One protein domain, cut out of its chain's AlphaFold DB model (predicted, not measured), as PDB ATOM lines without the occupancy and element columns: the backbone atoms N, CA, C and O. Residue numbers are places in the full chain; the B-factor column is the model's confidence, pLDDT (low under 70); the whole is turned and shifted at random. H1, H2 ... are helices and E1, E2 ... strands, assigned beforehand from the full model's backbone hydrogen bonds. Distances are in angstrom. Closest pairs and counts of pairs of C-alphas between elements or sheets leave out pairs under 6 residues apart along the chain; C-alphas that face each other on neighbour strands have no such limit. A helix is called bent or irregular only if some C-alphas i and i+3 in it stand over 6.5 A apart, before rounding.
ATOM      1  N   ARG A 319      46.919 -30.029 -26.769       92.00
ATOM      2  CA  ARG A 319      46.507 -28.735 -26.206       92.00
ATOM      3  C   ARG A 319      45.142 -28.273 -26.718       92.00
ATOM      4  O   ARG A 319      44.388 -27.700 -25.948       92.00
ATOM      5  N   GLY A 320      44.862 -28.492 -28.004       93.06
ATOM      6  CA  GLY A 320      43.602 -28.086 -28.628       93.06
ATOM      7  C   GLY A 320      42.380 -28.809 -28.067       93.06
ATOM      8  O   GLY A 320      41.279 -28.320 -28.264       93.06
ATOM      9  N   ASP A 321      42.581 -29.920 -27.349       95.94
ATOM     10  CA  ASP A 321      41.484 -30.683 -26.765       95.94
ATOM     11  C   ASP A 321      41.210 -30.347 -25.295       95.94
ATOM     12  O   ASP A 321      40.301 -30.913 -24.695       95.94
ATOM     13  N   ALA A 322      42.014 -29.467 -24.695       95.69
ATOM     14  CA  ALA A 322      41.823 -29.032 -23.322       95.69
ATOM     15  C   ALA A 322      40.499 -28.264 -23.156       95.69
ATOM     16  O   ALA A 322      40.135 -27.453 -24.009       95.69
ATOM     17  N   LEU A 323      39.811 -28.478 -22.032       96.75
ATOM     18  CA  LEU A 323      38.518 -27.856 -21.744       96.75
ATOM     19  C   LEU A 323      38.694 -26.366 -21.421       96.75
ATOM     20  O   LEU A 323      39.008 -25.987 -20.301       96.75
ATOM     21  N   ALA A 324      38.517 -25.495 -22.412       92.56
ATOM     22  CA  ALA A 324      38.784 -24.065 -22.244       92.56
ATOM     23  C   ALA A 324      37.672 -23.303 -21.498       92.56
ATOM     24  O   ALA A 324      37.933 -22.245 -20.926       92.56
ATOM     25  N   ARG A 325      36.428 -23.794 -21.540       96.44
ATOM     26  CA  ARG A 325      35.259 -23.134 -20.940       96.44
ATOM     27  C   ARG A 325      34.980 -23.693 -19.549       96.44
ATOM     28  O   ARG A 325      34.874 -24.905 -19.386       96.44
ATOM     29  N   GLY A 326      34.739 -22.811 -18.576       96.75
ATOM     30  CA  GLY A 326      34.459 -23.204 -17.188       96.75
ATOM     31  C   GLY A 326      33.292 -24.185 -17.040       96.75
ATOM     32  O   GLY A 326      33.402 -25.146 -16.294       96.75
ATOM     33  N   ILE A 327      32.218 -24.033 -17.824       96.50
ATOM     34  CA  ILE A 327      31.095 -24.988 -17.804       96.50
ATOM     35  C   ILE A 327      31.507 -26.407 -18.224       96.50
ATOM     36  O   ILE A 327      31.007 -27.378 -17.663       96.50
ATOM     37  N   ALA A 328      32.444 -26.538 -19.168       97.62
ATOM     38  CA  ALA A 328      32.956 -27.833 -19.591       97.62
ATOM     39  C   ALA A 328      33.922 -28.414 -18.543       97.62
ATOM     40  O   ALA A 328      33.858 -29.607 -18.252       97.62
ATOM     41  N   CYS A 329      34.749 -27.573 -17.905       98.00
ATOM     42  CA  CYS A 329      35.552 -27.982 -16.748       98.00
ATOM     43  C   CYS A 329      34.668 -28.540 -15.626       98.00
ATOM     44  O   CYS A 329      34.913 -29.643 -15.145       98.00
ATOM     45  N   GLU A 330      33.604 -27.826 -15.257       97.12
ATOM     46  CA  GLU A 330      32.677 -28.262 -14.208       97.12
ATOM     47  C   GLU A 330      31.898 -29.525 -14.584       97.12
ATOM     48  O   GLU A 330      31.613 -30.367 -13.730       97.12
ATOM     49  N   ALA A 331      31.607 -29.714 -15.873       96.38
ATOM     50  CA  ALA A 331      31.027 -30.953 -16.371       96.38
ATOM     51  C   ALA A 331      31.946 -32.167 -16.141       96.38
ATOM     52  O   ALA A 331      31.454 -33.222 -15.736       96.38
ATOM     53  N   ALA A 332      33.258 -32.015 -16.358       96.81
ATOM     54  CA  ALA A 332      34.255 -33.061 -16.110       96.81
ATOM     55  C   ALA A 332      34.590 -33.243 -14.619       96.81
ATOM     56  O   ALA A 332      34.910 -34.350 -14.196       96.81
ATOM     57  N   LEU A 333      34.516 -32.176 -13.818       96.62
ATOM     58  CA  LEU A 333      34.861 -32.194 -12.393       96.62
ATOM     59  C   LEU A 333      33.717 -32.656 -11.486       96.62
ATOM     60  O   LEU A 333      33.950 -32.857 -10.297       96.62
ATOM     61  N   ARG A 334      32.501 -32.850 -12.009       94.75
ATOM     62  CA  ARG A 334      31.322 -33.180 -11.194       94.75
ATOM     63  C   ARG A 334      31.517 -34.376 -10.252       94.75
ATOM     64  O   ARG A 334      31.240 -34.195  -9.068       94.75
ATOM     65  N   PRO A 335      32.029 -35.544 -10.691       93.50
ATOM     66  CA  PRO A 335      32.260 -36.654  -9.764       93.50
ATOM     67  C   PRO A 335      33.263 -36.311  -8.658       93.50
ATOM     68  O   PRO A 335      33.095 -36.743  -7.521       93.50
ATOM     69  N   ALA A 336      34.280 -35.501  -8.971       92.62
ATOM     70  CA  ALA A 336      35.252 -35.043  -7.985       92.62
ATOM     71  C   ALA A 336      34.621 -34.059  -6.987       92.62
ATOM     72  O   ALA A 336      34.880 -34.173  -5.794       92.62
ATOM     73  N   SER A 337      33.747 -33.149  -7.436       94.19
ATOM     74  CA  SER A 337      32.975 -32.260  -6.553       94.19
ATOM     75  C   SER A 337      32.095 -33.055  -5.583       94.19
ATOM     76  O   SER A 337      32.102 -32.784  -4.386       94.19
ATOM     77  N   GLU A 338      31.407 -34.093  -6.064       90.56
ATOM     78  CA  GLU A 338      30.617 -34.991  -5.210       90.56
ATOM     79  C   GLU A 338      31.493 -35.777  -4.222       90.56
ATOM     80  O   GLU A 338      31.100 -35.974  -3.072       90.56
ATOM     81  N   ALA A 339      32.690 -36.200  -4.642       88.38
ATOM     82  CA  ALA A 339      33.647 -36.898  -3.784       88.38
ATOM     83  C   ALA A 339      34.174 -36.023  -2.633       88.38
ATOM     84  O   ALA A 339      34.536 -36.561  -1.585       88.38
ATOM     85  N   VAL A 340      34.186 -34.697  -2.804       87.94
ATOM     86  CA  VAL A 340      34.528 -33.722  -1.752       87.94
ATOM     87  C   VAL A 340      33.306 -33.061  -1.111       87.94
ATOM     88  O   VAL A 340      33.437 -32.024  -0.467       87.94
ATOM     89  N   GLU A 341      32.126 -33.669  -1.270       89.50
ATOM     90  CA  GLU A 341      30.865 -33.234  -0.656       89.50
ATOM     91  C   GLU A 341      30.435 -31.805  -1.044       89.50
ATOM     92  O   GLU A 341      29.722 -31.138  -0.296       89.50
ATOM     93  N   LEU A 342      30.827 -31.338  -2.234       89.81
ATOM     94  CA  LEU A 342      30.372 -30.068  -2.797       89.81
ATOM     95  C   LEU A 342      29.155 -30.295  -3.694       89.81
ATOM     96  O   LEU A 342      29.235 -30.954  -4.735       89.81
ATOM     97  N   SER A 343      28.019 -29.705  -3.319       91.31
ATOM     98  CA  SER A 343      26.843 -29.679  -4.185       91.31
ATOM     99  C   SER A 343      27.050 -28.729  -5.369       91.31
ATOM    100  O   SER A 343      27.904 -27.841  -5.355       91.31
ATOM    101  N   ARG A 344      26.207 -28.851  -6.402       89.75
ATOM    102  CA  ARG A 344      26.205 -27.904  -7.533       89.75
ATOM    103  C   ARG A 344      25.996 -26.454  -7.083       89.75
ATOM    104  O   ARG A 344      26.566 -25.547  -7.682       89.75
ATOM    105  N   ALA A 345      25.186 -26.241  -6.044       90.75
ATOM    106  CA  ALA A 345      24.942 -24.918  -5.483       90.75
ATOM    107  C   ALA A 345      26.185 -24.373  -4.767       90.75
ATOM    108  O   ALA A 345      26.500 -23.197  -4.936       90.75
ATOM    109  N   ASP A 346      26.920 -25.226  -4.044       93.19
ATOM    110  CA  ASP A 346      28.176 -24.842  -3.390       93.19
ATOM    111  C   ASP A 346      29.221 -24.434  -4.431       93.19
ATOM    112  O   ASP A 346      29.777 -23.342  -4.355       93.19
ATOM    113  N   VAL A 347      29.424 -25.262  -5.464       93.75
ATOM    114  CA  VAL A 347      30.351 -24.964  -6.569       93.75
ATOM    115  C   VAL A 347      29.984 -23.647  -7.257       93.75
ATOM    116  O   VAL A 347      30.846 -22.793  -7.465       93.75
ATOM    117  N   ALA A 348      28.699 -23.433  -7.556       92.56
ATOM    118  CA  ALA A 348      28.237 -22.181  -8.147       92.56
ATOM    119  C   ALA A 348      28.477 -20.977  -7.219       92.56
ATOM    120  O   ALA A 348      28.861 -19.910  -7.695       92.56
ATOM    121  N   ALA A 349      28.292 -21.120  -5.905       93.69
ATOM    122  CA  ALA A 349      28.520 -20.044  -4.940       93.69
ATOM    123  C   ALA A 349      30.003 -19.649  -4.816       93.69
ATOM    124  O   ALA A 349      30.298 -18.487  -4.538       93.69
ATOM    125  N   LEU A 350      30.928 -20.583  -5.067       92.06
ATOM    126  CA  LEU A 350      32.372 -20.335  -5.014       92.06
ATOM    127  C   LEU A 350      32.897 -19.463  -6.168       92.06
ATOM    128  O   LEU A 350      33.988 -18.913  -6.040       92.06
ATOM    129  N   GLN A 351      32.139 -19.311  -7.267       91.62
ATOM    130  CA  GLN A 351      32.495 -18.457  -8.416       91.62
ATOM    131  C   GLN A 351      33.921 -18.718  -8.949       91.62
ATOM    132  O   GLN A 351      34.689 -17.789  -9.207       91.62
ATOM    133  N   ILE A 352      34.279 -19.996  -9.087       95.19
ATOM    134  CA  ILE A 352      35.618 -20.449  -9.484       95.19
ATOM    135  C   ILE A 352      35.886 -20.073 -10.951       95.19
ATOM    136  O   ILE A 352      35.092 -20.403 -11.834       95.19
ATOM    137  N   ASP A 353      37.011 -19.401 -11.227       96.38
ATOM    138  CA  ASP A 353      37.492 -19.203 -12.606       96.38
ATOM    139  C   ASP A 353      38.415 -20.366 -13.000       96.38
ATOM    140  O   ASP A 353      39.338 -20.722 -12.264       96.38
ATOM    141  N   HIS A 354      38.167 -20.945 -14.173       97.56
ATOM    142  CA  HIS A 354      38.945 -22.048 -14.730       97.56
ATOM    143  C   HIS A 354      39.789 -21.547 -15.889       97.56
ATOM    144  O   HIS A 354      39.264 -20.980 -16.852       97.56
ATOM    145  N   ARG A 355      41.098 -21.806 -15.849       97.31
ATOM    146  CA  ARG A 355      42.007 -21.430 -16.940       97.31
ATOM    147  C   ARG A 355      42.899 -22.577 -17.355       97.31
ATOM    148  O   ARG A 355      43.351 -23.372 -16.544       97.31
ATOM    149  N   HIS A 356      43.216 -22.591 -18.642       97.19
ATOM    150  CA  HIS A 356      44.208 -23.475 -19.225       97.19
ATOM    151  C   HIS A 356      45.435 -22.667 -19.644       97.19
ATOM    152  O   HIS A 356      45.371 -21.816 -20.534       97.19
ATOM    153  N   LEU A 357      46.566 -22.923 -18.990       96.88
ATOM    154  CA  LEU A 357      47.833 -22.231 -19.210       96.88
ATOM    155  C   LEU A 357      48.724 -23.055 -20.140       96.88
ATOM    156  O   LEU A 357      48.778 -24.280 -20.035       96.88
ATOM    157  N   ASP A 358      49.423 -22.398 -21.062       95.19
ATOM    158  CA  ASP A 358      50.382 -23.051 -21.958       95.19
ATOM    159  C   ASP A 358      51.730 -23.248 -21.260       95.19
ATOM    160  O   ASP A 358      52.249 -22.344 -20.604       95.19
ATOM    161  N   THR A 359      52.313 -24.430 -21.433       94.38
ATOM    162  CA  THR A 359      53.599 -24.814 -20.834       94.38
ATOM    163  C   THR A 359      54.652 -25.186 -21.878       94.38
ATOM    164  O   THR A 359      55.750 -25.604 -21.518       94.38
ATOM    165  N   GLY A 360      54.326 -25.123 -23.176       88.94
ATOM    166  CA  GLY A 360      55.162 -25.654 -24.261       88.94
ATOM    167  C   GLY A 360      55.188 -27.189 -24.346       88.94
ATOM    168  O   GLY A 360      55.526 -27.742 -25.390       88.94
ATOM    169  N   HIS A 361      54.776 -27.890 -23.285       86.88
ATOM    170  CA  HIS A 361      54.614 -29.348 -23.232       86.88
ATOM    171  C   HIS A 361      53.152 -29.805 -23.341       86.88
ATOM    172  O   HIS A 361      52.870 -30.999 -23.240       86.88
ATOM    173  N   GLY A 362      52.235 -28.858 -23.525       93.06
ATOM    174  CA  GLY A 362      50.793 -29.046 -23.442       93.06
ATOM    175  C   GLY A 362      50.161 -27.868 -22.710       93.06
ATOM    176  O   GLY A 362      50.758 -26.794 -22.594       93.06
ATOM    177  N   SER A 363      48.967 -28.086 -22.182       96.12
ATOM    178  CA  SER A 363      48.270 -27.144 -21.317       96.12
ATOM    179  C   SER A 363      47.998 -27.721 -19.932       96.12
ATOM    180  O   SER A 363      47.648 -28.900 -19.814       96.12
ATOM    181  N   VAL A 364      48.140 -26.876 -18.910       97.12
ATOM    182  CA  VAL A 364      47.788 -27.183 -17.521       97.12
ATOM    183  C   VAL A 364      46.573 -26.386 -17.070       97.12
ATOM    184  O   VAL A 364      46.466 -25.202 -17.382       97.12
ATOM    185  N   HIS A 365      45.666 -27.042 -16.362       97.81
ATOM    186  CA  HIS A 365      44.476 -26.448 -15.776       97.81
ATOM    187  C   HIS A 365      44.805 -25.768 -14.442       97.81
ATOM    188  O   HIS A 365      45.600 -26.285 -13.649       97.81
ATOM    189  N   VAL A 366      44.180 -24.618 -14.194       98.06
ATOM    190  CA  VAL A 366      44.155 -23.963 -12.888       98.06
ATOM    191  C   VAL A 366      42.735 -23.565 -12.481       98.06
ATOM    192  O   VAL A 366      41.987 -23.038 -13.306       98.06
ATOM    193  N   GLU A 367      42.403 -23.771 -11.204       97.62
ATOM    194  CA  GLU A 367      41.241 -23.162 -10.538       97.62
ATOM    195  C   GLU A 367      41.688 -21.898  -9.806       97.62
ATOM    196  O   GLU A 367      42.743 -21.879  -9.165       97.62
ATOM    197  N   ILE A 368      40.901 -20.832  -9.891       97.75
ATOM    198  CA  ILE A 368      41.248 -19.535  -9.315       97.75
ATOM    199  C   ILE A 368      40.166 -19.131  -8.321       97.75
ATOM    200  O   ILE A 368      39.004 -18.950  -8.681       97.75
ATOM    201  N   HIS A 369      40.589 -18.937  -7.076       97.25
ATOM    202  CA  HIS A 369      39.775 -18.464  -5.966       97.25
ATOM    203  C   HIS A 369      40.246 -17.071  -5.568       97.25
ATOM    204  O   HIS A 369      41.398 -16.890  -5.165       97.25
ATOM    205  N   ARG A 370      39.365 -16.079  -5.694       95.25
ATOM    206  CA  ARG A 370      39.693 -14.680  -5.401       95.25
ATOM    207  C   ARG A 370      39.229 -14.272  -4.012       95.25
ATOM    208  O   ARG A 370      38.113 -14.590  -3.606       95.25
ATOM    209  N   SER A 371      40.064 -13.503  -3.327       93.12
ATOM    210  CA  SER A 371      39.692 -12.779  -2.117       93.12
ATOM    211  C   SER A 371      38.615 -11.743  -2.437       93.12
ATOM    212  O   SER A 371      38.773 -10.909  -3.332       93.12
ATOM    213  N   SER A 372      37.530 -11.737  -1.662       86.75
ATOM    214  CA  SER A 372      36.473 -10.727  -1.786       86.75
ATOM    215  C   SER A 372      36.931  -9.323  -1.372       86.75
ATOM    216  O   SER A 372      36.339  -8.334  -1.798       86.75
ATOM    217  N   ALA A 373      37.999  -9.223  -0.575       84.06
ATOM    218  CA  ALA A 373      38.593  -7.960  -0.141       84.06
ATOM    219  C   ALA A 373      39.655  -7.415  -1.121       84.06
ATOM    220  O   ALA A 373      40.201  -6.336  -0.885       84.06
ATOM    221  N   GLY A 374      39.947  -8.143  -2.208       81.19
ATOM    222  CA  GLY A 374      41.149  -7.942  -3.016       81.19
ATOM    223  C   GLY A 374      42.404  -8.459  -2.304       81.19
ATOM    224  O   GLY A 374      42.397  -8.691  -1.094       81.19
ATOM    225  N   SER A 375      43.479  -8.683  -3.059       83.62
ATOM    226  CA  SER A 375      44.758  -9.157  -2.526       83.62
ATOM    227  C   SER A 375      45.917  -8.668  -3.395       83.62
ATOM    228  O   SER A 375      45.790  -8.632  -4.613       83.62
ATOM    229  N   ASP A 376      47.059  -8.330  -2.787       90.56
ATOM    230  CA  ASP A 376      48.341  -8.096  -3.480       90.56
ATOM    231  C   ASP A 376      49.270  -9.329  -3.430       90.56
ATOM    232  O   ASP A 376      50.432  -9.308  -3.859       90.56
ATOM    233  N   ARG A 377      48.752 -10.436  -2.890       93.50
ATOM    234  CA  ARG A 377      49.439 -11.713  -2.678       93.50
ATOM    235  C   ARG A 377      48.609 -12.865  -3.217       93.50
ATOM    236  O   ARG A 377      47.381 -12.822  -3.215       93.50
ATOM    237  N   SER A 378      49.280 -13.930  -3.628       96.00
ATOM    238  CA  SER A 378      48.586 -15.173  -3.943       96.00
ATOM    239  C   SER A 378      49.379 -16.406  -3.543       96.00
ATOM    240  O   SER A 378      50.581 -16.353  -3.267       96.00
ATOM    241  N   VAL A 379      48.688 -17.538  -3.520       97.19
ATOM    242  CA  VAL A 379      49.280 -18.859  -3.342       97.19
ATOM    243  C   VAL A 379      49.012 -19.687  -4.588       97.19
ATOM    244  O   VAL A 379      47.863 -19.894  -4.962       97.19
ATOM    245  N   VAL A 380      50.067 -20.207  -5.210       97.94
ATOM    246  CA  VAL A 380      49.963 -21.287  -6.193       97.94
ATOM    247  C   VAL A 380      49.981 -22.610  -5.429       97.94
ATOM    248  O   VAL A 380      51.020 -23.008  -4.897       97.94
ATOM    249  N   LEU A 381      48.820 -23.261  -5.351       96.62
ATOM    250  CA  LEU A 381      48.588 -24.528  -4.664       96.62
ATOM    251  C   LEU A 381      48.758 -25.688  -5.640       96.62
ATOM    252  O   LEU A 381      47.928 -25.907  -6.518       96.62
ATOM    253  N   LEU A 382      49.828 -26.458  -5.473       95.00
ATOM    254  CA  LEU A 382      50.049 -27.671  -6.243       95.00
ATOM    255  C   LEU A 382      49.381 -28.866  -5.558       95.00
ATOM    256  O   LEU A 382      49.712 -29.177  -4.410       95.00
ATOM    257  N   ALA A 383      48.490 -29.553  -6.271       86.62
ATOM    258  CA  ALA A 383      47.951 -30.830  -5.820       86.62
ATOM    259  C   ALA A 383      49.075 -31.880  -5.741       86.62
ATOM    260  O   ALA A 383      49.882 -32.008  -6.669       86.62
ATOM    261  N   ASP A 384      49.175 -32.594  -4.615       80.62
ATOM    262  CA  ASP A 384      50.215 -33.611  -4.427       80.62
ATOM    263  C   ASP A 384      50.042 -34.795  -5.399       80.62
ATOM    264  O   ASP A 384      49.026 -34.968  -6.076       80.62
ATOM    265  N   THR A 385      51.069 -35.635  -5.501       79.06
ATOM    266  CA  THR A 385      51.099 -36.725  -6.480       79.06
ATOM    267  C   THR A 385      49.945 -37.703  -6.264       79.06
ATOM    268  O   THR A 385      49.822 -38.271  -5.180       79.06
ATOM    269  N   GLY A 386      49.151 -37.956  -7.307       77.69
ATOM    270  CA  GLY A 386      48.018 -38.887  -7.240       77.69
ATOM    271  C   GLY A 386      46.693 -38.255  -6.840       77.69
ATOM    272  O   GLY A 386      45.722 -38.984  -6.696       77.69
ATOM    273  N   THR A 387      46.638 -36.930  -6.711       85.31
ATOM    274  CA  THR A 387      45.392 -36.163  -6.614       85.31
ATOM    275  C   THR A 387      45.347 -35.076  -7.699       85.31
ATOM    276  O   THR A 387      46.195 -35.047  -8.599       85.31
ATOM    277  N   HIS A 388      44.327 -34.223  -7.665       91.06
ATOM    278  CA  HIS A 388      44.142 -33.096  -8.573       91.06
ATOM    279  C   HIS A 388      43.417 -31.935  -7.869       91.06
ATOM    280  O   HIS A 388      42.953 -32.066  -6.736       91.06
ATOM    281  N   GLY A 389      43.350 -30.781  -8.528       92.38
ATOM    282  CA  GLY A 389      43.033 -29.481  -7.950       92.38
ATOM    283  C   GLY A 389      41.684 -29.397  -7.243       92.38
ATOM    284  O   GLY A 389      41.619 -28.809  -6.169       92.38
ATOM    285  N   ARG A 390      40.648 -30.074  -7.751       94.81
ATOM    286  CA  ARG A 390      39.312 -30.082  -7.130       94.81
ATOM    287  C   ARG A 390      39.320 -30.573  -5.675       94.81
ATOM    288  O   ARG A 390      38.530 -30.106  -4.862       94.81
ATOM    289  N   TYR A 391      40.259 -31.445  -5.299       92.62
ATOM    290  CA  TYR A 391      40.419 -31.890  -3.906       92.62
ATOM    291  C   TYR A 391      40.994 -30.822  -2.971       92.62
ATOM    292  O   TYR A 391      40.977 -30.986  -1.752       92.62
ATOM    293  N   LEU A 392      41.513 -29.730  -3.527       93.69
ATOM    294  CA  LEU A 392      42.024 -28.582  -2.789       93.69
ATOM    295  C   LEU A 392      41.070 -27.382  -2.829       93.69
ATOM    296  O   LEU A 392      41.392 -26.364  -2.220       93.69
ATOM    297  N   THR A 393      39.911 -27.482  -3.489       94.81
ATOM    298  CA  THR A 393      38.956 -26.373  -3.652       94.81
ATOM    299  C   THR A 393      38.535 -25.765  -2.307       94.81
ATOM    300  O   THR A 393      38.566 -24.546  -2.158       94.81
ATOM    301  N   THR A 394      38.228 -26.576  -1.286       92.19
ATOM    302  CA  THR A 394      37.865 -26.064   0.053       92.19
ATOM    303  C   THR A 394      39.025 -25.317   0.711       92.19
ATOM    304  O   THR A 394      38.847 -24.211   1.211       92.19
ATOM    305  N   LEU A 395      40.244 -25.864   0.634       93.44
ATOM    306  CA  LEU A 395      41.444 -25.204   1.157       93.44
ATOM    307  C   LEU A 395      41.718 -23.875   0.434       93.44
ATOM    308  O   LEU A 395      42.067 -22.883   1.072       93.44
ATOM    309  N   ALA A 396      41.567 -23.851  -0.889       96.25
ATOM    310  CA  ALA A 396      41.745 -22.652  -1.699       96.25
ATOM    311  C   ALA A 396      40.695 -21.583  -1.365       96.25
ATOM    312  O   ALA A 396      41.038 -20.408  -1.229       96.25
ATOM    313  N   SER A 397      39.442 -21.997  -1.152       95.44
ATOM    314  CA  SER A 397      38.363 -21.125  -0.687       95.44
ATOM    315  C   SER A 397      38.653 -20.534   0.695       95.44
ATOM    316  O   SER A 397      38.469 -19.335   0.896       95.44
ATOM    317  N   ASP A 398      39.163 -21.329   1.638       94.88
ATOM    318  CA  ASP A 398      39.528 -20.845   2.976       94.88
ATOM    319  C   ASP A 398      40.694 -19.841   2.932       94.88
ATOM    320  O   ASP A 398      40.705 -18.856   3.676       94.88
ATOM    321  N   ILE A 399      41.668 -20.047   2.038       95.88
ATOM    322  CA  ILE A 399      42.771 -19.097   1.807       95.88
ATOM    323  C   ILE A 399      42.236 -17.778   1.228       95.88
ATOM    324  O   ILE A 399      42.588 -16.708   1.732       95.88
ATOM    325  N   ALA A 400      41.331 -17.852   0.247       96.19
ATOM    326  CA  ALA A 400      40.657 -16.690  -0.332       96.19
ATOM    327  C   ALA A 400      39.824 -15.922   0.702       96.19
ATOM    328  O   ALA A 400      39.912 -14.694   0.777       96.19
ATOM    329  N   ALA A 401      39.090 -16.625   1.568       94.81
ATOM    330  CA  ALA A 401      38.366 -16.024   2.687       94.81
ATOM    331  C   ALA A 401      39.306 -15.359   3.712       94.81
ATOM    332  O   ALA A 401      38.928 -14.380   4.358       94.81
ATOM    333  N   GLY A 402      40.543 -15.851   3.831       94.50
ATOM    334  CA  GLY A 402      41.624 -15.255   4.619       94.50
ATOM    335  C   GLY A 402      42.288 -14.023   3.989       94.50
ATOM    336  O   GLY A 402      43.226 -13.483   4.578       94.50
ATOM    337  N   GLY A 403      41.819 -13.568   2.822       94.19
ATOM    338  CA  GLY A 403      42.287 -12.345   2.170       94.19
ATOM    339  C   GLY A 403      43.425 -12.536   1.165       94.19
ATOM    340  O   GLY A 403      44.064 -11.552   0.807       94.19
ATOM    341  N   VAL A 404      43.708 -13.767   0.724       95.44
ATOM    342  CA  VAL A 404      44.785 -14.073  -0.233       95.44
ATOM    343  C   VAL A 404      44.238 -14.873  -1.408       95.44
ATOM    344  O   VAL A 404      43.592 -15.890  -1.204       95.44
ATOM    345  N   ASP A 405      44.536 -14.472  -2.643       96.69
ATOM    346  CA  ASP A 405      44.093 -15.226  -3.821       96.69
ATOM    347  C   ASP A 405      44.763 -16.608  -3.881       96.69
ATOM    348  O   ASP A 405      45.963 -16.747  -3.629       96.69
ATOM    349  N   ALA A 406      44.019 -17.640  -4.266       97.62
ATOM    350  CA  ALA A 406      44.544 -18.990  -4.433       97.62
ATOM    351  C   ALA A 406      44.398 -19.462  -5.886       97.62
ATOM    352  O   ALA A 406      43.328 -19.374  -6.483       97.62
ATOM    353  N   VAL A 407      45.489 -19.978  -6.449       98.25
ATOM    354  CA  VAL A 407      45.559 -20.581  -7.784       98.25
ATOM    355  C   VAL A 407      45.894 -22.055  -7.611       98.25
ATOM    356  O   VAL A 407      47.038 -22.404  -7.318       98.25
ATOM    357  N   VAL A 408      44.908 -22.929  -7.766       97.88
ATOM    358  CA  VAL A 408      45.091 -24.376  -7.658       97.88
ATOM    359  C   VAL A 408      45.548 -24.923  -8.998       97.88
ATOM    360  O   VAL A 408      44.854 -24.751  -9.988       97.88
ATOM    361  N   LEU A 409      46.707 -25.573  -9.042       97.62
ATOM    362  CA  LEU A 409      47.325 -26.070 -10.268       97.62
ATOM    363  C   LEU A 409      47.213 -27.592 -10.377       97.62
ATOM    364  O   LEU A 409      47.768 -28.329  -9.556       97.62
ATOM    365  N   ASP A 410      46.595 -28.046 -11.467       95.94
ATOM    366  CA  ASP A 410      46.689 -29.425 -11.930       95.94
ATOM    367  C   ASP A 410      48.017 -29.654 -12.651       95.94
ATOM    368  O   ASP A 410      48.318 -29.036 -13.677       95.94
ATOM    369  N   LEU A 411      48.813 -30.604 -12.167       94.81
ATOM    370  CA  LEU A 411      50.039 -30.997 -12.856       94.81
ATOM    371  C   LEU A 411      49.752 -31.611 -14.235       94.81
ATOM    372  O   LEU A 411      48.684 -32.181 -14.449       94.81
ATOM    373  N   PRO A 412      50.719 -31.579 -15.170       95.00
ATOM    374  CA  PRO A 412      50.613 -32.306 -16.432       95.00
ATOM    375  C   PRO A 412      50.153 -33.759 -16.225       95.00
ATOM    376  O   PRO A 412      50.663 -34.475 -15.355       95.00
ATOM    377  N   GLY A 413      49.152 -34.179 -17.003       92.69
ATOM    378  CA  GLY A 413      48.529 -35.502 -16.895       92.69
ATOM    379  C   GLY A 413      47.719 -35.765 -15.615       92.69
ATOM    380  O   GLY A 413      47.447 -36.931 -15.324       92.69
ATOM    381  N   HIS A 414      47.367 -34.739 -14.838       92.88
ATOM    382  CA  HIS A 414      46.494 -34.821 -13.660       92.88
ATOM    383  C   HIS A 414      45.278 -33.910 -13.836       92.88
ATOM    384  O   HIS A 414      45.347 -32.935 -14.580       92.88
ATOM    385  N   GLY A 415      44.169 -34.241 -13.166       94.06
ATOM    386  CA  GLY A 415      42.923 -33.479 -13.272       94.06
ATOM    387  C   GLY A 415      42.536 -33.232 -14.727       94.06
ATOM    388  O   GLY A 415      42.514 -34.177 -15.530       94.06
ATOM    389  N   LEU A 416      42.303 -31.961 -15.057       96.56
ATOM    390  CA  LEU A 416      41.946 -31.518 -16.409       96.56
ATOM    391  C   LEU A 416      43.163 -31.169 -17.286       96.56
ATOM    392  O   LEU A 416      43.012 -30.917 -18.481       96.56
ATOM    393  N   SER A 417      44.378 -31.163 -16.732       96.62
ATOM    394  CA  SER A 417      45.598 -30.879 -17.489       96.62
ATOM    395  C   SER A 417      45.873 -31.937 -18.553       96.62
ATOM    396  O   SER A 417      45.767 -33.144 -18.329       96.62
ATOM    397  N   THR A 418      46.339 -31.478 -19.712       96.69
ATOM    398  CA  THR A 418      46.779 -32.380 -20.780       96.69
ATOM    399  C   THR A 418      48.071 -33.112 -20.405       96.69
ATOM    400  O   THR A 418      48.845 -32.674 -19.547       96.69
ATOM    401  N   GLY A 419      48.333 -34.229 -21.078       94.69
ATOM    402  CA  GLY A 419      49.531 -35.048 -20.896       94.69
ATOM    403  C   GLY A 419      49.198 -36.488 -20.526       94.69
ATOM    404  O   GLY A 419      48.048 -36.853 -20.324       94.69
ATOM    405  N   ARG A 420      50.213 -37.353 -20.454       93.25
ATOM    406  CA  ARG A 420      49.996 -38.770 -20.116       93.25
ATOM    407  C   ARG A 420      49.514 -38.894 -18.667       93.25
ATOM    408  O   ARG A 420      50.233 -38.471 -17.766       93.25
ATOM    409  N   ARG A 421      48.354 -39.530 -18.462       92.50
ATOM    410  CA  ARG A 421      47.712 -39.695 -17.147       92.50
ATOM    411  C   ARG A 421      48.708 -40.196 -16.094       92.50
ATOM    412  O   ARG A 421      49.427 -41.173 -16.330       92.50
ATOM    413  N   GLY A 422      48.781 -39.489 -14.966       90.19
ATOM    414  CA  GLY A 422      49.636 -39.821 -13.823       90.19
ATOM    415  C   GLY A 422      51.138 -39.584 -14.025       90.19
ATOM    416  O   GLY A 422      51.935 -40.006 -13.185       90.19
ATOM    417  N   ARG A 423      51.576 -38.940 -15.118       92.00
ATOM    418  CA  ARG A 423      53.005 -38.720 -15.404       92.00
ATOM    419  C   ARG A 423      53.347 -37.247 -15.592       92.00
ATOM    420  O   ARG A 423      52.858 -36.621 -16.525       92.00
ATOM    421  N   SER A 424      54.312 -36.762 -14.813       93.69
ATOM    422  CA  SER A 424      54.945 -35.455 -15.026       93.69
ATOM    423  C   SER A 424      56.450 -35.538 -14.772       93.69
ATOM    424  O   SER A 424      56.887 -35.910 -13.685       93.69
ATOM    425  N   SER A 425      57.259 -35.212 -15.779       94.75
ATOM    426  CA  SER A 425      58.713 -35.083 -15.611       94.75
ATOM    427  C   SER A 425      59.081 -33.794 -14.869       94.75
ATOM    428  O   SER A 425      58.297 -32.849 -14.840       94.75
ATOM    429  N   ALA A 426      60.305 -33.706 -14.339       93.94
ATOM    430  CA  ALA A 426      60.760 -32.513 -13.621       93.94
ATOM    431  C   ALA A 426      60.659 -31.239 -14.477       93.94
ATOM    432  O   ALA A 426      60.193 -30.217 -13.989       93.94
ATOM    433  N   ALA A 427      61.015 -31.315 -15.765       95.56
ATOM    434  CA  ALA A 427      60.900 -30.184 -16.687       95.56
ATOM    435  C   ALA A 427      59.442 -29.738 -16.887       95.56
ATOM    436  O   ALA A 427      59.153 -28.545 -16.880       95.56
ATOM    437  N   GLN A 428      58.517 -30.695 -17.016       95.81
ATOM    438  CA  GLN A 428      57.088 -30.412 -17.156       95.81
ATOM    439  C   GLN A 428      56.504 -29.806 -15.875       95.81
ATOM    440  O   GLN A 428      55.757 -28.834 -15.948       95.81
ATOM    441  N   THR A 429      56.885 -30.332 -14.709       95.50
ATOM    442  CA  THR A 429      56.491 -29.798 -13.400       95.50
ATOM    443  C   THR A 429      56.991 -28.364 -13.212       95.50
ATOM    444  O   THR A 429      56.200 -27.489 -12.869       95.50
ATOM    445  N   THR A 430      58.271 -28.092 -13.494       96.00
ATOM    446  CA  THR A 430      58.831 -26.731 -13.431       96.00
ATOM    447  C   THR A 430      58.094 -25.785 -14.376       96.00
ATOM    448  O   THR A 430      57.655 -24.725 -13.945       96.00
ATOM    449  N   ALA A 431      57.878 -26.183 -15.635       96.88
ATOM    450  CA  ALA A 431      57.166 -25.355 -16.609       96.88
ATOM    451  C   ALA A 431      55.720 -25.042 -16.182       96.88
ATOM    452  O   ALA A 431      55.255 -23.920 -16.381       96.88
ATOM    453  N   ALA A 432      55.019 -26.004 -15.573       97.00
ATOM    454  CA  ALA A 432      53.668 -25.811 -15.052       97.00
ATOM    455  C   ALA A 432      53.636 -24.812 -13.884       97.00
ATOM    456  O   ALA A 432      52.838 -23.873 -13.893       97.00
ATOM    457  N   VAL A 433      54.540 -24.970 -12.912       97.00
ATOM    458  CA  VAL A 433      54.665 -24.057 -11.762       97.00
ATOM    459  C   VAL A 433      55.043 -22.647 -12.218       97.00
ATOM    460  O   VAL A 433      54.459 -21.669 -11.742       97.00
ATOM    461  N   ASP A 434      55.967 -22.525 -13.170       97.00
ATOM    462  CA  ASP A 434      56.371 -21.241 -13.743       97.00
ATOM    463  C   ASP A 434      55.223 -20.569 -14.500       97.00
ATOM    464  O   ASP A 434      55.064 -19.348 -14.406       97.00
ATOM    465  N   ALA A 435      54.413 -21.341 -15.232       97.75
ATOM    466  CA  ALA A 435      53.238 -20.836 -15.934       97.75
ATOM    467  C   ALA A 435      52.182 -20.304 -14.952       97.75
ATOM    468  O   ALA A 435      51.753 -19.161 -15.099       97.75
ATOM    469  N   ALA A 436      51.829 -21.070 -13.915       97.75
ATOM    470  CA  ALA A 436      50.869 -20.638 -12.894       97.75
ATOM    471  C   ALA A 436      51.374 -19.430 -12.089       97.75
ATOM    472  O   ALA A 436      50.638 -18.472 -11.860       97.75
ATOM    473  N   SER A 437      52.657 -19.417 -11.727       97.31
ATOM    474  CA  SER A 437      53.266 -18.287 -11.015       97.31
ATOM    475  C   SER A 437      53.330 -17.029 -11.884       97.31
ATOM    476  O   SER A 437      53.167 -15.915 -11.394       97.31
ATOM    477  N   ARG A 438      53.577 -17.176 -13.190       97.38
ATOM    478  CA  ARG A 438      53.532 -16.055 -14.136       97.38
ATOM    479  C   ARG A 438      52.110 -15.539 -14.315       97.38
ATOM    480  O   ARG A 438      51.934 -14.329 -14.305       97.38
ATOM    481  N   PHE A 439      51.133 -16.435 -14.440       97.50
ATOM    482  CA  PHE A 439      49.720 -16.078 -14.489       97.50
ATOM    483  C   PHE A 439      49.326 -15.256 -13.258       97.50
ATOM    484  O   PHE A 439      48.837 -14.148 -13.416       97.50
ATOM    485  N   ALA A 440      49.644 -15.725 -12.049       96.38
ATOM    486  CA  ALA A 440      49.369 -14.976 -10.826       96.38
ATOM    487  C   ALA A 440      50.024 -13.579 -10.818       96.38
ATOM    488  O   ALA A 440      49.359 -12.589 -10.541       96.38
ATOM    489  N   ARG A 441      51.303 -13.473 -11.207       95.81
ATOM    490  CA  ARG A 441      52.000 -12.175 -11.271       95.81
ATOM    491  C   ARG A 441      51.406 -11.192 -12.272       95.81
ATOM    492  O   ARG A 441      51.458  -9.998 -12.027       95.81
ATOM    493  N   VAL A 442      50.951 -11.677 -13.425       94.62
ATOM    494  CA  VAL A 442      50.557 -10.813 -14.548       94.62
ATOM    495  C   VAL A 442      49.056 -10.552 -14.554       94.62
ATOM    496  O   VAL A 442      48.638  -9.412 -14.698       94.62
ATOM    497  N   GLU A 443      48.250 -11.600 -14.402       93.88
ATOM    498  CA  GLU A 443      46.794 -11.533 -14.556       93.88
ATOM    499  C   GLU A 443      46.072 -11.250 -13.236       93.88
ATOM    500  O   GLU A 443      44.971 -10.702 -13.250       93.88
ATOM    501  N   LEU A 444      46.668 -11.627 -12.096       93.06
ATOM    502  CA  LEU A 444      46.133 -11.291 -10.770       93.06
ATOM    503  C   LEU A 444      46.853 -10.094 -10.129       93.06
ATOM    504  O   LEU A 444      46.368  -9.584  -9.128       93.06
ATOM    505  N   ASP A 445      47.973  -9.638 -10.703       92.88
ATOM    506  CA  ASP A 445      48.819  -8.563 -10.157       92.88
ATOM    507  C   ASP A 445      49.244  -8.820  -8.697       92.88
ATOM    508  O   ASP A 445      49.218  -7.942  -7.833       92.88
ATOM    509  N   THR A 446      49.630 -10.066  -8.397       91.75
ATOM    510  CA  THR A 446      50.023 -10.485  -7.045       91.75
ATOM    511  C   THR A 446      51.456 -11.007  -6.963       91.75
ATOM    512  O   THR A 446      52.057 -11.437  -7.949       91.75
ATOM    513  N   ALA A 447      52.024 -11.032  -5.752       90.75
ATOM    514  CA  ALA A 447      53.242 -11.788  -5.457       90.75
ATOM    515  C   ALA A 447      52.887 -13.245  -5.081       90.75
ATOM    516  O   ALA A 447      52.451 -13.473  -3.946       90.75
ATOM    517  N   PRO A 448      53.054 -14.243  -5.979       95.12
ATOM    518  CA  PRO A 448      52.736 -15.624  -5.656       95.12
ATOM    519  C   PRO A 448      53.839 -16.276  -4.827       95.12
ATOM    520  O   PRO A 448      55.025 -16.169  -5.154       95.12
ATOM    521  N   ILE A 449      53.437 -17.065  -3.836       95.62
ATOM    522  CA  ILE A 449      54.263 -18.150  -3.297       95.62
ATOM    523  C   ILE A 449      53.760 -19.486  -3.841       95.62
ATOM    524  O   ILE A 449      52.567 -19.648  -4.085       95.62
ATOM    525  N   THR A 450      54.648 -20.459  -4.023       96.56
ATOM    526  CA  THR A 450      54.257 -21.808  -4.450       96.56
ATOM    527  C   THR A 450      54.373 -22.766  -3.282       96.56
ATOM    528  O   THR A 450      55.432 -22.873  -2.660       96.56
ATOM    529  N   VAL A 451      53.298 -23.498  -3.016       95.25
ATOM    530  CA  VAL A 451      53.252 -24.556  -2.007       95.25
ATOM    531  C   VAL A 451      52.553 -25.779  -2.590       95.25
ATOM    532  O   VAL A 451      51.825 -25.686  -3.576       95.25
ATOM    533  N   ARG A 452      52.767 -26.940  -1.983       93.38
ATOM    534  CA  ARG A 452      52.038 -28.171  -2.289       93.38
ATOM    535  C   ARG A 452      51.100 -28.530  -1.144       93.38
ATOM    536  O   ARG A 452      51.432 -28.303   0.020       93.38
ATOM    537  N   SER A 453      49.957 -29.109  -1.482       89.00
ATOM    538  CA  SER A 453      48.962 -29.588  -0.526       89.00
ATOM    539  C   SER A 453      48.303 -30.864  -1.044       89.00
ATOM    540  O   SER A 453      48.300 -31.144  -2.242       89.00
ATOM    541  N   GLY A 454      47.769 -31.663  -0.134       77.44
ATOM    542  CA  GLY A 454      47.112 -32.926  -0.440       77.44
ATOM    543  C   GLY A 454      46.958 -33.785   0.805       77.44
ATOM    544  O   GLY A 454      47.562 -33.528   1.849       77.44
ATOM    545  N   VAL A 455      46.153 -34.837   0.700       61.94
ATOM    546  CA  VAL A 455      46.039 -35.835   1.762       61.94
ATOM    547  C   VAL A 455      47.271 -36.741   1.686       61.94
ATOM    548  O   VAL A 455      47.623 -37.236   0.615       61.94
ATOM    549  N   ARG A 456      47.961 -36.975   2.812       46.19
ATOM    550  CA  ARG A 456      49.030 -37.988   2.873       46.19
ATOM    551  C   ARG A 456      48.413 -39.371   2.630       46.19
ATOM    552  O   ARG A 456      47.925 -39.995   3.566       46.19
ATOM    553  N   HIS A 457      48.407 -39.850   1.392       47.50
ATOM    554  CA  HIS A 457      47.918 -41.188   1.056       47.50
ATOM    555  C   HIS A 457      49.027 -42.234   1.227       47.50
ATOM    556  O   HIS A 457      50.118 -42.012   0.715       47.50
ATOM    557  N   ALA A 458      48.716 -43.324   1.954       40.06
ATOM    558  CA  ALA A 458      49.267 -44.699   2.075       40.06
ATOM    559  C   ALA A 458      50.731 -45.074   1.695       40.06
ATOM    560  O   ALA A 458      51.133 -46.232   1.847       40.06
ATOM    561  N   ALA A 459      51.578 -44.141   1.271       41.25
ATOM    562  CA  ALA A 459      52.983 -44.344   0.928       41.25
ATOM    563  C   ALA A 459      53.884 -44.568   2.161       41.25
ATOM    564  O   ALA A 459      55.074 -44.838   2.000       41.25
ATOM    565  N   ASP A 460      53.311 -44.525   3.368       43.28
ATOM    566  CA  ASP A 460      53.953 -44.921   4.627       43.28
ATOM    567  C   ASP A 460      53.771 -46.423   4.948       43.28
ATOM    568  O   ASP A 460      54.194 -46.898   6.003       43.28
ATOM    569  N   THR A 461      53.187 -47.213   4.037       46.88
ATOM    570  CA  THR A 461      53.188 -48.679   4.154       46.88
ATOM    571  C   THR A 461      54.515 -49.278   3.669       46.88
ATOM    572  O   THR A 461      55.106 -48.858   2.669       46.88
ATOM    573  N   LEU A 462      55.000 -50.313   4.369       47.81
ATOM    574  CA  LEU A 462      56.308 -50.937   4.110       47.81
ATOM    575  C   LEU A 462      56.444 -51.455   2.661       47.81
ATOM    576  O   LEU A 462      57.525 -51.391   2.079       47.81
ATOM    577  N   ILE A 463      55.341 -51.937   2.074       49.38
ATOM    578  CA  ILE A 463      55.281 -52.521   0.723       49.38
ATOM    579  C   ILE A 463      55.322 -51.428  -0.358       49.38
ATOM    580  O   ILE A 463      56.124 -51.531  -1.291       49.38
ATOM    581  N   GLY A 464      54.549 -50.344  -0.208       46.72
ATOM    582  CA  GLY A 464      54.572 -49.202  -1.132       46.72
ATOM    583  C   GLY A 464      55.950 -48.531  -1.199       46.72
ATOM    584  O   GLY A 464      56.451 -48.209  -2.279       46.72
ATOM    585  N   GLY A 465      56.639 -48.439  -0.054       52.84
ATOM    586  CA  GLY A 465      58.007 -47.921   0.035       52.84
ATOM    587  C   GLY A 465      59.086 -48.795  -0.626       52.84
ATOM    588  O   GLY A 465      60.150 -48.276  -0.983       52.84
ATOM    589  N   ILE A 466      58.847 -50.102  -0.801       53.78
ATOM    590  CA  ILE A 466      59.752 -51.027  -1.510       53.78
ATOM    591  C   ILE A 466      59.531 -50.930  -3.026       53.78
ATOM    592  O   ILE A 466      60.500 -50.789  -3.774       53.78
ATOM    593  N   VAL A 467      58.273 -50.922  -3.485       51.69
ATOM    594  CA  VAL A 467      57.929 -50.800  -4.917       51.69
ATOM    595  C   VAL A 467      58.389 -49.457  -5.488       51.69
ATOM    596  O   VAL A 467      59.010 -49.430  -6.556       51.69
ATOM    597  N   ARG A 468      58.193 -48.355  -4.748       53.12
ATOM    598  CA  ARG A 468      58.695 -47.023  -5.117       53.12
ATOM    599  C   ARG A 468      60.216 -47.003  -5.275       53.12
ATOM    600  O   ARG A 468      60.716 -46.446  -6.249       53.12
ATOM    601  N   ARG A 469      60.959 -47.638  -4.358       55.50
ATOM    602  CA  ARG A 469      62.432 -47.716  -4.415       55.50
ATOM    603  C   ARG A 469      62.950 -48.550  -5.588       55.50
ATOM    604  O   ARG A 469      64.013 -48.237  -6.110       55.50
ATOM    605  N   ALA A 470      62.216 -49.580  -6.002       55.34
ATOM    606  CA  ALA A 470      62.621 -50.459  -7.097       55.34
ATOM    607  C   ALA A 470      62.216 -49.939  -8.489       55.34
ATOM    608  O   ALA A 470      62.927 -50.179  -9.460       55.34
ATOM    609  N   THR A 471      61.074 -49.252  -8.603       59.72
ATOM    610  CA  THR A 471      60.453 -48.949  -9.909       59.72
ATOM    611  C   THR A 471      60.268 -47.459 -10.196       59.72
ATOM    612  O   THR A 471      60.056 -47.085 -11.350       59.72
ATOM    613  N   GLY A 472      60.332 -46.602  -9.170       56.78
ATOM    614  CA  GLY A 472      59.985 -45.182  -9.272       56.78
ATOM    615  C   GLY A 472      58.480 -44.899  -9.384       56.78
ATOM    616  O   GLY A 472      58.113 -43.752  -9.622       56.78
ATOM    617  N   TRP A 473      57.622 -45.913  -9.230       48.09
ATOM    618  CA  TRP A 473      56.164 -45.786  -9.285       48.09
ATOM    619  C   TRP A 473      55.533 -45.851  -7.897       48.09
ATOM    620  O   TRP A 473      55.957 -46.647  -7.056       48.09
ATOM    621  N   THR A 474      54.471 -45.070  -7.705       55.53
ATOM    622  CA  THR A 474      53.550 -45.213  -6.575       55.53
ATOM    623  C   THR A 474      52.213 -45.728  -7.114       55.53
ATOM    624  O   THR A 474      51.646 -45.136  -8.035       55.53
ATOM    625  N   THR A 475      51.741 -46.858  -6.584       52.66
ATOM    626  CA  THR A 475      50.379 -47.366  -6.822       52.66
ATOM    627  C   THR A 475      49.482 -46.795  -5.733       52.66
ATOM    628  O   THR A 475      49.860 -46.857  -4.562       52.66
ATOM    629  N   MET A 476      48.343 -46.224  -6.112       52.28
ATOM    630  CA  MET A 476      47.369 -45.701  -5.153       52.28
ATOM    631  C   MET A 476      46.469 -46.844  -4.661       52.28
ATOM    632  O   MET A 476      46.155 -47.745  -5.440       52.28
ATOM    633  N   ASP A 477      46.075 -46.827  -3.384       47.72
ATOM    634  CA  ASP A 477      44.947 -47.650  -2.930       47.72
ATOM    635  C   ASP A 477      43.691 -47.195  -3.693       47.72
ATOM    636  O   ASP A 477      43.535 -45.995  -3.932       47.72
ATOM    637  N   GLU A 478      42.823 -48.131  -4.099       43.50
ATOM    638  CA  GLU A 478      41.590 -47.796  -4.824       43.50
ATOM    639  C   GLU A 478      40.789 -46.754  -4.021       43.50
ATOM    640  O   GLU A 478      40.391 -47.037  -2.882       43.50
ATOM    641  N   PRO A 479      40.550 -45.542  -4.557       42.62
ATOM    642  CA  PRO A 479      39.655 -44.610  -3.898       42.62
ATOM    643  C   PRO A 479      38.269 -45.256  -3.806       42.62
ATOM    644  O   PRO A 479      37.802 -45.901  -4.742       42.62
ATOM    645  N   SER A 480      37.591 -45.069  -2.669       39.88
ATOM    646  CA  SER A 480      36.263 -45.659  -2.415       39.88
ATOM    647  C   SER A 480      35.198 -45.270  -3.456       39.88
ATOM    648  O   SER A 480      34.162 -45.932  -3.550       39.88
ATOM    649  N   ARG A 481      35.467 -44.216  -4.244       51.47
ATOM    650  CA  ARG A 481      34.776 -43.808  -5.472       51.47
ATOM    651  C   ARG A 481      35.819 -43.202  -6.418       51.47
ATOM    652  O   ARG A 481      36.483 -42.244  -6.038       51.47
ATOM    653  N   SER A 482      35.998 -43.770  -7.610       65.88
ATOM    654  CA  SER A 482      36.822 -43.149  -8.654       65.88
ATOM    655  C   SER A 482      36.023 -42.019  -9.302       65.88
ATOM    656  O   SER A 482      34.902 -42.250  -9.749       65.88
ATOM    657  N   ASP A 483      36.582 -40.814  -9.347       84.75
ATOM    658  CA  ASP A 483      36.022 -39.665 -10.076       84.75
ATOM    659  C   ASP A 483      36.418 -39.649 -11.565       84.75
ATOM    660  O   ASP A 483      36.106 -38.704 -12.287       84.75
ATOM    661  N   GLY A 484      37.143 -40.679 -12.018       84.56
ATOM    662  CA  GLY A 484      37.685 -40.791 -13.370       84.56
ATOM    663  C   GLY A 484      38.940 -39.951 -13.631       84.56
ATOM    664  O   GLY A 484      39.645 -40.197 -14.600       84.56
ATOM    665  N   LEU A 485      39.298 -38.988 -12.784       90.44
ATOM    666  CA  LEU A 485      40.435 -38.087 -13.009       90.44
ATOM    667  C   LEU A 485      41.690 -38.501 -12.235       90.44
ATOM    668  O   LEU A 485      42.813 -38.159 -12.642       90.44
ATOM    669  N   LEU A 486      41.504 -39.247 -11.144       88.62
ATOM    670  CA  LEU A 486      42.587 -39.813 -10.349       88.62
ATOM    671  C   LEU A 486      43.364 -40.888 -11.136       88.62
ATOM    672  O   LEU A 486      42.775 -41.805 -11.704       88.62
ATOM    673  N   PRO A 487      44.705 -40.806 -11.188       85.38
ATOM    674  CA  PRO A 487      45.519 -41.812 -11.858       85.38
ATOM    675  C   PRO A 487      45.724 -43.065 -10.991       85.38
ATOM    676  O   PRO A 487      46.175 -42.967  -9.852       85.38
ATOM    677  N   ASP A 488      45.574 -44.254 -11.581       81.06
ATOM    678  CA  ASP A 488      45.874 -45.532 -10.900       81.06
ATOM    679  C   ASP A 488      47.354 -45.672 -10.496       81.06
ATOM    680  O   ASP A 488      47.723 -46.380  -9.552       81.06
ATOM    681  N   ARG A 489      48.244 -45.039 -11.270       82.62
ATOM    682  CA  ARG A 489      49.697 -45.090 -11.082       82.62
ATOM    683  C   ARG A 489      50.317 -43.739 -11.349       82.62
ATOM    684  O   ARG A 489      50.067 -43.138 -12.395       82.62
ATOM    685  N   THR A 490      51.218 -43.325 -10.465       86.56
ATOM    686  CA  THR A 490      51.886 -42.029 -10.584       86.56
ATOM    687  C   THR A 490      53.395 -42.132 -10.718       86.56
ATOM    688  O   THR A 490      54.059 -42.971 -10.102       86.56
ATOM    689  N   ARG A 491      53.937 -41.235 -11.544       89.06
ATOM    690  CA  ARG A 491      55.359 -40.911 -11.631       89.06
ATOM    691  C   ARG A 491      55.497 -39.412 -11.875       89.06
ATOM    692  O   ARG A 491      55.371 -38.945 -13.009       89.06
ATOM    693  N   VAL A 492      55.728 -38.677 -10.795       87.44
ATOM    694  CA  VAL A 492      55.850 -37.219 -10.797       87.44
ATOM    695  C   VAL A 492      57.195 -36.833 -10.199       87.44
ATOM    696  O   VAL A 492      57.508 -37.205  -9.069       87.44
ATOM    697  N   ASP A 493      57.971 -36.074 -10.963       89.69
ATOM    698  CA  ASP A 493      59.277 -35.559 -10.567       89.69
ATOM    699  C   ASP A 493      59.217 -34.027 -10.381       89.69
ATOM    700  O   ASP A 493      58.367 -33.350 -10.958       89.69
ATOM    701  N   GLY A 494      60.143 -33.455  -9.602       86.50
ATOM    702  CA  GLY A 494      60.316 -31.995  -9.483       86.50
ATOM    703  C   GLY A 494      59.457 -31.278  -8.432       86.50
ATOM    704  O   GLY A 494      59.480 -30.054  -8.381       86.50
ATOM    705  N   THR A 495      58.728 -32.000  -7.573       86.38
ATOM    706  CA  THR A 495      57.886 -31.403  -6.511       86.38
ATOM    707  C   THR A 495      58.558 -31.348  -5.132       86.38
ATOM    708  O   THR A 495      58.074 -30.665  -4.234       86.38
ATOM    709  N   SER A 496      59.683 -32.044  -4.937       83.06
ATOM    710  CA  SER A 496      60.301 -32.251  -3.615       83.06
ATOM    711  C   SER A 496      60.842 -30.981  -2.953       83.06
ATOM    712  O   SER A 496      60.936 -30.934  -1.730       83.06
ATOM    713  N   SER A 497      61.195 -29.963  -3.738       86.31
ATOM    714  CA  SER A 497      61.668 -28.666  -3.244       86.31
ATOM    715  C   SER A 497      60.539 -27.696  -2.886       86.31
ATOM    716  O   SER A 497      60.819 -26.620  -2.367       86.31
ATOM    717  N   ILE A 498      59.279 -28.042  -3.178       90.62
ATOM    718  CA  ILE A 498      58.125 -27.176  -2.930       90.62
ATOM    719  C   ILE A 498      57.648 -27.377  -1.475       90.62
ATOM    720  O   ILE A 498      57.396 -28.525  -1.072       90.62
ATOM    721  N   PRO A 499      57.519 -26.299  -0.671       91.50
ATOM    722  CA  PRO A 499      57.027 -26.373   0.705       91.50
ATOM    723  C   PRO A 499      55.633 -26.997   0.792       91.50
ATOM    724  O   PRO A 499      54.800 -26.762  -0.077       91.50
ATOM    725  N   PHE A 500      55.367 -27.769   1.846       89.81
ATOM    726  CA  PHE A 500      54.063 -28.396   2.072       89.81
ATOM    727  C   PHE A 500      53.244 -27.618   3.097       89.81
ATOM    728  O   PHE A 500      53.781 -27.239   4.137       89.81
ATOM    729  N   VAL A 501      51.951 -27.455   2.826       90.00
ATOM    730  CA  VAL A 501      50.969 -26.879   3.751       90.00
ATOM    731  C   VAL A 501      49.806 -27.845   3.940       90.00
ATOM    732  O   VAL A 501      49.441 -28.565   3.015       90.00
ATOM    733  N   SER A 502      49.231 -27.868   5.142       84.38
ATOM    734  CA  SER A 502      48.068 -28.710   5.462       84.38
ATOM    735  C   SER A 502      46.793 -27.913   5.698       84.38
ATOM    736  O   SER A 502      45.702 -28.463   5.585       84.38
ATOM    737  N   THR A 503      46.917 -26.631   6.040       90.50
ATOM    738  CA  THR A 503      45.793 -25.768   6.405       90.50
ATOM    739  C   THR A 503      45.911 -24.398   5.746       90.50
ATOM    740  O   THR A 503      47.001 -23.979   5.348       90.50
ATOM    741  N   ALA A 504      44.798 -23.665   5.676       92.50
ATOM    742  CA  ALA A 504      44.807 -22.282   5.204       92.50
ATOM    743  C   ALA A 504      45.712 -21.397   6.079       92.50
ATOM    744  O   ALA A 504      46.448 -20.566   5.559       92.50
ATOM    745  N   ALA A 505      45.734 -21.631   7.396       93.31
ATOM    746  CA  ALA A 505      46.593 -20.902   8.326       93.31
ATOM    747  C   ALA A 505      48.090 -21.064   7.999       93.31
ATOM    748  O   ALA A 505      48.826 -20.076   8.030       93.31
ATOM    749  N   ASP A 506      48.529 -22.274   7.630       92.44
ATOM    750  CA  ASP A 506      49.917 -22.534   7.216       92.44
ATOM    751  C   ASP A 506      50.283 -21.709   5.969       92.44
ATOM    752  O   ASP A 506      51.341 -21.079   5.912       92.44
ATOM    753  N   ALA A 507      49.390 -21.689   4.974       92.62
ATOM    754  CA  ALA A 507      49.592 -20.952   3.729       92.62
ATOM    755  C   ALA A 507      49.615 -19.430   3.961       92.62
ATOM    756  O   ALA A 507      50.528 -18.745   3.495       92.62
ATOM    757  N   LEU A 508      48.668 -18.907   4.746       93.69
ATOM    758  CA  LEU A 508      48.584 -17.487   5.094       93.69
ATOM    759  C   LEU A 508      49.821 -17.015   5.876       93.69
ATOM    760  O   LEU A 508      50.335 -15.922   5.623       93.69
ATOM    761  N   ALA A 509      50.348 -17.844   6.783       92.81
ATOM    762  CA  ALA A 509      51.571 -17.538   7.524       92.81
ATOM    763  C   ALA A 509      52.793 -17.398   6.596       92.81
ATOM    764  O   ALA A 509      53.591 -16.473   6.764       92.81
ATOM    765  N   LEU A 510      52.921 -18.259   5.580       91.25
ATOM    766  CA  LEU A 510      53.987 -18.150   4.578       91.25
ATOM    767  C   LEU A 510      53.847 -16.871   3.738       91.25
ATOM    768  O   LEU A 510      54.839 -16.161   3.533       91.25
ATOM    769  N   CYS A 511      52.625 -16.517   3.325       88.75
ATOM    770  CA  CYS A 511      52.357 -15.270   2.604       88.75
ATOM    771  C   CYS A 511      52.752 -14.034   3.419       88.75
ATOM    772  O   CYS A 511      53.336 -13.102   2.868       88.75
ATOM    773  N   ALA A 512      52.497 -14.033   4.731       85.75
ATOM    774  CA  ALA A 512      52.839 -12.914   5.606       85.75
ATOM    775  C   ALA A 512      54.342 -12.588   5.607       85.75
ATOM    776  O   ALA A 512      54.713 -11.417   5.695       85.75
ATOM    777  N   THR A 513      55.198 -13.605   5.456       82.88
ATOM    778  CA  THR A 513      56.664 -13.458   5.459       82.88
ATOM    779  C   THR A 513      57.269 -13.039   4.113       82.88
ATOM    780  O   THR A 513      58.458 -12.732   4.054       82.88
ATOM    781  N   THR A 514      56.470 -12.984   3.043       73.12
ATOM    782  CA  THR A 514      56.929 -12.631   1.689       73.12
ATOM    783  C   THR A 514      56.530 -11.185   1.349       73.12
ATOM    784  O   THR A 514      55.361 -10.827   1.531       73.12
TER     785      THR A 514
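AT A GLANCE: This is residues 319 to 514 of the 521 residues of the protein "Epimerase" of Rhodococcus sp. 06-469-3-2 (UniProt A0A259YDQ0). A strongly twisted sheet of five strands is the middle one of three layers: the long helix H4 lies in the curl of one face, and H3, H1 and H6 cover the other. Past one end of the sheet lie E6, long loops and, farthest out, H5. The printed part has 196 residues, with six named helices and six named strands in the order H1 H2 E1 E2 E3 H3 E4 H4 E5 H5 E6 H6, a mixed class of helices and strands. The sheet, E1 E2 E4 E3 E5, is mixed; the whole is compact, with a radius of gyration of the C-alphas of 15.9 A and spans of 48 by 36 by 32 A.

IN THESE COORDINATES: Find C-alpha 326 at (34.459, -23.204, -17.188); from there H1 runs 19.2 A to residue 339. H2 follows at residues 344 to 350, then E1 at 353 to 358, E2 at 363 to 369, 19.6 A, and E3 at 377 to 383, 19.4 A. H3 takes residues 389 to 401, 17.8 A, and E4 takes 405 to 409. H1 and H3 are irregular: C-alphas 332 and 335 are 7.6 A apart, C-alphas 391 and 394 7.5 A. At C-alpha 426, (60.760, -32.513, -13.621), H4 begins and runs 25.2 A to residue 443. Next come E5, 447 to 453, 19.0 A; H5, 462 to 471; E6, 489 to 492; and H6, 504 to 512, ending at (52.839, -12.914, 5.606).

HOW THE PARTS SIT: Look first at hairpin E1 and E2, antiparallel, with N 357 and O 364 2.8 A apart. E2 and E4 are antiparallel (N 369 and O 406, 2.8 A). E3 is parallel to E4, with N 407 and O 379 at 2.8 A, and to E5, with N 380 and O 449 at 2.8 A. E3, H3, E4 form a strand-helix-strand unit, two parallel neighbour strands joined through a helix; E4, H4, E5 form a split one, with E3 between; both crossovers are right-handed. H3 is on the sheet, its closest C-alphas to E4 being Ala 396 and Ala 406, 5.4 A; H4 is on the opposite face, Arg 441 coming 6.0 A from Ala 447 of E5 by C-alphas. With residues 333 to 337 alone, H1 touches H3, about perpendicular at 83 degrees, closest C-alphas Ala 336 and Arg 390, 6.5 A. Residues 395 to 399 of H3 touch H6 at a steep tilt of 61 degrees, closest C-alphas Ile 399 and Ala 504, 5.1 A. H2 and H5 are not on the sheet. E6 pairs with no named strand, but residues 423 to 424 pair parallel with its 491 to 492. Every O i to N i+4 pair is within hydrogen-bond range in H2, H4 and H6; in H1 8 of 10 are, in H3 7 of 9, in H5 5 of 6.

THE WHOLE: The C-alphas farthest apart, Ala 373 and Ala 470, are 49.3 A apart. The printed part has no cut; the links E4 to H4, H5 to E6 and E6 to H6 are long. Look for low pLDDT, under 70, at residues 455 to 482; the mean of the printed part is 86.6.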